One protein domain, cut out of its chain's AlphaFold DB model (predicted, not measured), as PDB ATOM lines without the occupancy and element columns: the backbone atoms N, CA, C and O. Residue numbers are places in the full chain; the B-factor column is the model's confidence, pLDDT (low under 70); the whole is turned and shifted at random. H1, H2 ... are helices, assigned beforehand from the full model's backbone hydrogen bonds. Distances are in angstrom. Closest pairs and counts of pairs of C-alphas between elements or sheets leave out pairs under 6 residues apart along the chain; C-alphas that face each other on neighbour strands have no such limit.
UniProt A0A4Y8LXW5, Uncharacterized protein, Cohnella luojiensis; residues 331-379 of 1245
ATOM      1  N   VAL A 331     -42.100  38.718 -50.862       88.88
ATOM      2  CA  VAL A 331     -42.619  40.051 -50.530       88.88
ATOM      3  C   VAL A 331     -42.728  40.916 -51.786       88.88
ATOM      4  O   VAL A 331     -43.584  41.802 -51.871       88.88
ATOM      5  N   ASN A 332     -41.852  40.676 -52.761       89.50
ATOM      6  CA  ASN A 332     -41.727  41.494 -53.959       89.50
ATOM      7  C   ASN A 332     -42.535  40.957 -55.168       89.50
ATOM      8  O   ASN A 332     -42.819  41.721 -56.096       89.50
ATOM      9  N   GLY A 333     -42.975  39.698 -55.122       86.06
ATOM     10  CA  GLY A 333     -43.804  39.032 -56.128       86.06
ATOM     11  C   GLY A 333     -43.033  38.431 -57.311       86.06
ATOM     12  O   GLY A 333     -43.662  38.135 -58.334       86.06
ATOM     13  N   ASP A 334     -41.701  38.292 -57.229       87.56
ATOM     14  CA  ASP A 334     -40.850  37.764 -58.310       87.56
ATOM     15  C   ASP A 334     -40.658  36.241 -58.270       87.56
ATOM     16  O   ASP A 334     -39.958  35.690 -59.124       87.56
ATOM     17  N   LYS A 335     -41.358  35.549 -57.359       78.75
ATOM     18  CA  LYS A 335     -41.299  34.096 -57.130       78.75
ATOM     19  C   LYS A 335     -39.925  33.598 -56.671       78.75
ATOM     20  O   LYS A 335     -39.663  32.396 -56.752       78.75
ATOM     21  N   ALA A 336     -39.069  34.493 -56.190       78.69
ATOM     22  CA  ALA A 336     -37.845  34.172 -55.474       78.69
ATOM     23  C   ALA A 336     -37.968  34.637 -54.014       78.69
ATOM     24  O   ALA A 336     -38.793  35.484 -53.696       78.69
ATOM     25  N   ILE A 337     -37.171  34.047 -53.120       83.25
ATOM     26  CA  ILE A 337     -37.041  34.502 -51.730       83.25
ATOM     27  C   ILE A 337     -35.586  34.928 -51.562       83.25
ATOM     28  O   ILE A 337     -34.697  34.088 -51.413       83.25
ATOM     29  N   ASP A 338     -35.320  36.225 -51.684       87.31
ATOM     30  CA  ASP A 338     -33.966  36.771 -51.707       87.31
ATOM     31  C   ASP A 338     -33.842  38.126 -50.971       87.31
ATOM     32  O   ASP A 338     -34.749  38.620 -50.296       87.31
ATOM     33  N   ALA A 339     -32.668  38.757 -51.051       91.19
ATOM     34  CA  ALA A 339     -32.409  40.035 -50.382       91.19
ATOM     35  C   ALA A 339     -33.310  41.196 -50.872       91.19
ATOM     36  O   ALA A 339     -33.420  42.224 -50.192       91.19
ATOM     37  N   LYS A 340     -33.950  41.080 -52.044       94.31
ATOM     38  CA  LYS A 340     -34.942  42.050 -52.526       94.31
ATOM     39  C   LYS A 340     -36.218  41.989 -51.699       94.31
ATOM     40  O   LYS A 340     -36.781  43.054 -51.443       94.31
ATOM     41  N   ASP A 341     -36.629  40.813 -51.233       92.81
ATOM     42  CA  ASP A 341     -37.781  40.654 -50.340       92.81
ATOM     43  C   ASP A 341     -37.520  41.298 -48.986       92.81
ATOM     44  O   ASP A 341     -38.338  42.080 -48.503       92.81
ATOM     45  N   GLU A 342     -36.322  41.096 -48.423       94.31
ATOM     46  CA  GLU A 342     -35.912  41.782 -47.192       94.31
ATOM     47  C   GLU A 342     -35.979  43.305 -47.365       94.31
ATOM     48  O   GLU A 342     -36.471  44.036 -46.496       94.31
ATOM     49  N   LYS A 343     -35.501  43.805 -48.511       94.56
ATOM     50  CA  LYS A 343     -35.552  45.228 -48.842       94.56
ATOM     51  C   LYS A 343     -36.994  45.714 -48.993       94.56
ATOM     52  O   LYS A 343     -37.302  46.798 -48.495       94.56
ATOM     53  N   ALA A 344     -37.863  44.945 -49.645       92.44
ATOM     54  CA  ALA A 344     -39.276  45.265 -49.810       92.44
ATOM     55  C   ALA A 344     -39.993  45.328 -48.451       92.44
ATOM     56  O   ALA A 344     -40.637  46.336 -48.152       92.44
ATOM     57  N   LEU A 345     -39.774  44.337 -47.583       92.38
ATOM     58  CA  LEU A 345     -40.312  44.293 -46.221       92.38
ATOM     59  C   LEU A 345     -39.800  45.468 -45.374       92.38
ATOM     60  O   LEU A 345     -40.565  46.152 -44.699       92.38
ATOM     61  N   THR A 346     -38.510  45.795 -45.488       93.19
ATOM     62  CA  THR A 346     -37.904  46.955 -44.812       93.19
ATOM     63  C   THR A 346     -38.511  48.284 -45.277       93.19
ATOM     64  O   THR A 346     -38.709  49.197 -44.471       93.19
ATOM     65  N   VAL A 347     -38.787  48.436 -46.577       92.06
ATOM     66  CA  VAL A 347     -39.455  49.629 -47.122       92.06
ATOM     67  C   VAL A 347     -40.896  49.709 -46.624       92.06
ATOM     68  O   VAL A 347     -41.329  50.792 -46.224       92.06
ATOM     69  N   MET A 348     -41.612  48.581 -46.584       90.75
ATOM     70  CA  MET A 348     -42.974  48.504 -46.058       90.75
ATOM     71  C   MET A 348     -43.034  48.980 -44.603       90.75
ATOM     72  O   MET A 348     -43.786  49.913 -44.309       90.75
ATOM     73  N   LEU A 349     -42.155  48.452 -43.745       88.75
ATOM     74  CA  LEU A 349     -42.001  48.861 -42.345       88.75
ATOM     75  C   LEU A 349     -41.779  50.372 -42.191       88.75
ATOM     76  O   LEU A 349     -42.417  51.026 -41.370       88.75
ATOM     77  N   LYS A 350     -40.904  50.962 -43.016       86.88
ATOM     78  CA  LYS A 350     -40.607  52.406 -42.971       86.88
ATOM     79  C   LYS A 350     -41.737  53.283 -43.510       86.88
ATOM     80  O   LYS A 350     -41.821  54.450 -43.138       86.88
ATOM     81  N   SER A 351     -42.573  52.757 -44.405       84.38
ATOM     82  CA  SER A 351     -43.649  53.515 -45.055       84.38
ATOM     83  C   SER A 351     -44.868  53.761 -44.157       84.38
ATOM     84  O   SER A 351     -45.684  54.626 -44.474       84.38
ATOM     85  N   GLY A 352     -45.007  53.000 -43.063       70.19
ATOM     86  CA  GLY A 352     -46.161  53.069 -42.162       70.19
ATOM     87  C   GLY A 352     -47.469  52.532 -42.761       70.19
ATOM     88  O   GLY A 352     -48.536  52.812 -42.221       70.19
ATOM     89  N   LYS A 353     -47.405  51.787 -43.874       75.75
ATOM     90  CA  LYS A 353     -48.539  51.085 -44.500       75.75
ATOM     91  C   LYS A 353     -48.326  49.567 -44.392       75.75
ATOM     92  O   LYS A 353     -47.889  48.964 -45.372       75.75
ATOM     93  N   PRO A 354     -48.546  48.965 -43.211       80.56
ATOM     94  CA  PRO A 354     -48.299  47.543 -43.011       80.56
ATOM     95  C   PRO A 354     -49.300  46.706 -43.814       80.56
ATOM     96  O   PRO A 354     -50.498  46.985 -43.805       80.56
ATOM     97  N   ASP A 355     -48.801  45.681 -44.501       86.56
ATOM     98  CA  ASP A 355     -49.619  44.602 -45.049       86.56
ATOM     99  C   ASP A 355     -49.512  43.417 -44.086       86.56
ATOM    100  O   ASP A 355     -48.472  42.762 -44.011       86.56
ATOM    101  N   LEU A 356     -50.574  43.179 -43.312       86.62
ATOM    102  CA  LEU A 356     -50.595  42.165 -42.250       86.62
ATOM    103  C   LEU A 356     -50.474  40.731 -42.777       86.62
ATOM    104  O   LEU A 356     -50.324  39.807 -41.993       86.62
ATOM    105  N   LYS A 357     -50.472  40.507 -44.095       84.81
ATOM    106  CA  LYS A 357     -50.103  39.190 -44.632       84.81
ATOM    107  C   LYS A 357     -48.626  38.830 -44.384       84.81
ATOM    108  O   LYS A 357     -48.264  37.668 -44.532       84.81
ATOM    109  N   TYR A 358     -47.786  39.817 -44.049       87.88
ATOM    110  CA  TYR A 358     -46.377  39.636 -43.677       87.88
ATOM    111  C   TYR A 358     -46.124  39.795 -42.167       87.88
ATOM    112  O   TYR A 358     -44.968  39.848 -41.759       87.88
ATOM    113  N   ASP A 359     -47.185  39.894 -41.361       85.62
ATOM    114  CA  ASP A 359     -47.120  39.731 -39.905       85.62
ATOM    115  C   ASP A 359     -46.874  38.240 -39.628       85.62
ATOM    116  O   ASP A 359     -47.762  37.392 -39.768       85.62
ATOM    117  N   TYR A 360     -45.613  37.901 -39.380       84.62
ATOM    118  CA  TYR A 360     -45.161  36.518 -39.306       84.62
ATOM    119  C   TYR A 360     -45.289  35.931 -37.906       84.62
ATOM    120  O   TYR A 360     -45.376  34.706 -37.778       84.62
ATOM    121  N   ASP A 361     -45.288  36.775 -36.876       77.12
ATOM    122  CA  ASP A 361     -45.493  36.355 -35.494       77.12
ATOM    123  C   ASP A 361     -46.951  36.485 -35.025       77.12
ATOM    124  O   ASP A 361     -47.286  36.018 -33.932       77.12
ATOM    125  N   THR A 362     -47.833  36.967 -35.906       77.94
ATOM    126  CA  THR A 362     -49.295  37.024 -35.777       77.94
ATOM    127  C   THR A 362     -49.772  37.882 -34.608       77.94
ATOM    128  O   THR A 362     -50.827  37.623 -34.022       77.94
ATOM    129  N   ASP A 363     -49.001  38.909 -34.248       76.31
ATOM    130  CA  ASP A 363     -49.329  39.813 -33.144       76.31
ATOM    131  C   ASP A 363     -50.256  40.982 -33.550       76.31
ATOM    132  O   ASP A 363     -50.659  41.805 -32.716       76.31
ATOM    133  N   GLY A 364     -50.659  41.020 -34.824       82.00
ATOM    134  CA  GLY A 364     -51.521  42.035 -35.415       82.00
ATOM    135  C   GLY A 364     -50.766  43.288 -35.859       82.00
ATOM    136  O   GLY A 364     -51.408  44.296 -36.185       82.00
ATOM    137  N   GLN A 365     -49.431  43.273 -35.849       85.06
ATOM    138  CA  GLN A 365     -48.575  44.367 -36.286       85.06
ATOM    139  C   GLN A 365     -47.491  43.871 -37.244       85.06
ATOM    140  O   GLN A 365     -47.161  42.702 -37.320       85.06
ATOM    141  N   LEU A 366     -46.920  44.814 -37.995       88.44
ATOM    142  CA  LEU A 366     -45.710  44.575 -38.768       88.44
ATOM    143  C   LEU A 366     -44.594  45.428 -38.165       88.44
ATOM    144  O   LEU A 366     -44.616  46.659 -38.283       88.44
ATOM    145  N   THR A 367     -43.630  44.792 -37.506       89.69
ATOM    146  CA  THR A 367     -42.522  45.436 -36.791       89.69
ATOM    147  C   THR A 367     -41.155  44.937 -37.280       89.69
ATOM    148  O   THR A 367     -41.022  44.086 -38.158       89.69
ATOM    149  N   ALA A 368     -40.068  45.465 -36.704       90.62
ATOM    150  CA  ALA A 368     -38.727  44.939 -36.975       90.62
ATOM    151  C   ALA A 368     -38.547  43.475 -36.515       90.62
ATOM    152  O   ALA A 368     -37.557  42.835 -36.881       90.62
ATOM    153  N   LYS A 369     -39.484  42.944 -35.718       91.50
ATOM    154  CA  LYS A 369     -39.515  41.541 -35.317       91.50
ATOM    155  C   LYS A 369     -39.916  40.631 -36.473       91.50
ATOM    156  O   LYS A 369     -39.230  39.639 -36.686       91.50
ATOM    157  N   ASP A 370     -40.877  41.026 -37.302       91.19
ATOM    158  CA  ASP A 370     -41.231  40.300 -38.529       91.19
ATOM    159  C   ASP A 370     -40.079  40.270 -39.520       91.19
ATOM    160  O   ASP A 370     -39.801  39.251 -40.142       91.19
ATOM    161  N   LEU A 371     -39.319  41.363 -39.615       92.19
ATOM    162  CA  LEU A 371     -38.092  41.376 -40.410       92.19
ATOM    163  C   LEU A 371     -37.040  40.397 -39.859       92.19
ATOM    164  O   LEU A 371     -36.321  39.763 -40.627       92.19
ATOM    165  N   SER A 372     -36.945  40.265 -38.533       92.06
ATOM    166  CA  SER A 372     -36.077  39.282 -37.870       92.06
ATOM    167  C   SER A 372     -36.553  37.850 -38.136       92.06
ATOM    168  O   SER A 372     -35.741  37.005 -38.505       92.06
ATOM    169  N   PHE A 373     -37.861  37.596 -38.046       91.69
ATOM    170  CA  PHE A 373     -38.475  36.324 -38.427       91.69
ATOM    171  C   PHE A 373     -38.165  35.991 -39.889       91.69
ATOM    172  O   PHE A 373     -37.671  34.908 -40.188       91.69
ATOM    173  N   PHE A 374     -38.385  36.945 -40.794       90.88
ATOM    174  CA  PHE A 374     -38.139  36.797 -42.224       90.88
ATOM    175  C   PHE A 374     -36.685  36.438 -42.523       90.88
ATOM    176  O   PHE A 374     -36.414  35.501 -43.265       90.88
ATOM    177  N   ARG A 375     -35.727  37.142 -41.910       91.19
ATOM    178  CA  ARG A 375     -34.303  36.806 -42.041       91.19
ATOM    179  C   ARG A 375     -34.021  35.387 -41.565       91.19
ATOM    180  O   ARG A 375     -33.300  34.658 -42.242       91.19
ATOM    181  N   LYS A 376     -34.588  35.000 -40.420       89.25
ATOM    182  CA  LYS A 376     -34.338  33.692 -39.821       89.25
ATOM    183  C   LYS A 376     -34.944  32.544 -40.626       89.25
ATOM    184  O   LYS A 376     -34.238  31.583 -40.901       89.25
ATOM    185  N   TYR A 377     -36.222  32.632 -40.978       84.88
ATOM    186  CA  TYR A 377     -36.988  31.518 -41.550       84.88
ATOM    187  C   TYR A 377     -37.219  31.660 -43.055       84.88
ATOM    188  O   TYR A 377     -37.110  30.676 -43.776       84.88
ATOM    189  N   GLY A 378     -37.451  32.880 -43.546       82.75
ATOM    190  CA  GLY A 378     -37.593  33.154 -44.980       82.75
ATOM    191  C   GLY A 378     -36.257  33.057 -45.722       82.75
ATOM    192  O   GLY A 378     -36.125  32.282 -46.661       82.75
ATOM    193  N   LEU A 379     -35.239  33.799 -45.269       84.81
ATOM    194  CA  LEU A 379     -33.898  33.798 -45.879       84.81
ATOM    195  C   LEU A 379     -32.946  32.737 -45.319       84.81
ATOM    196  O   LEU A 379     -31.819  32.630 -45.803       84.81
TER     197      LEU A 379
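This is residues 331 to 379 of the 1245 residues of an uncharacterized protein of Cohnella luojiensis (UniProt A0A4Y8LXW5). Two helices lie side by side as a helical hairpin, H1 running one way and H2 folding back beside it, joined by a long looping link, residues 352 to 367. The link and the first stretch, residues 331 to 338, lie toward the same side of the helix pair, at opposite ends of it. The printed part has 49 residues with two named helices, H1 then H2, and no named strand; 24 residues, under half, are in named elements, and the class is all helix. It is compact, with a radius of gyration of the C-alphas of 9.8 A, and rounded, with spans of 25 by 21 by 15 A.

The printed part begins at Val 331, whose C-alpha is at (-42.619, 40.051, -50.530). H1, residues 339 to 351, begins with C-alpha 339 at (-32.409, 40.035, -50.382) and is 18.3 A long from first to last C-alpha. Residues 352 to 367 follow, with a short run of helix at residues 356 to 358. H2, residues 368 to 378, is 14.3 A long and ends with C-alpha 378 at (-37.593, 33.154, -44.980).

H1 and H2 form a helical hairpin. They touch, with 6 pairs of C-alphas within 8 A; the closest are those of Leu 345 and Leu 371, 6.9 A apart. Their lines stand at a shallow tilt of 17 degrees, and they run opposite ways. Their centres are 11.2 A apart. In H1 and H2 every O i to N i+4 pair is within hydrogen-bond range.

The two C-alphas farthest apart are those of Asp 334 and Asp 363, at 26.6 A. The printed part has no cut, and its link from H1 to H2 is long, with 16 residues. The mean pLDDT of the printed part is 86.9, and no printed residue is under 70.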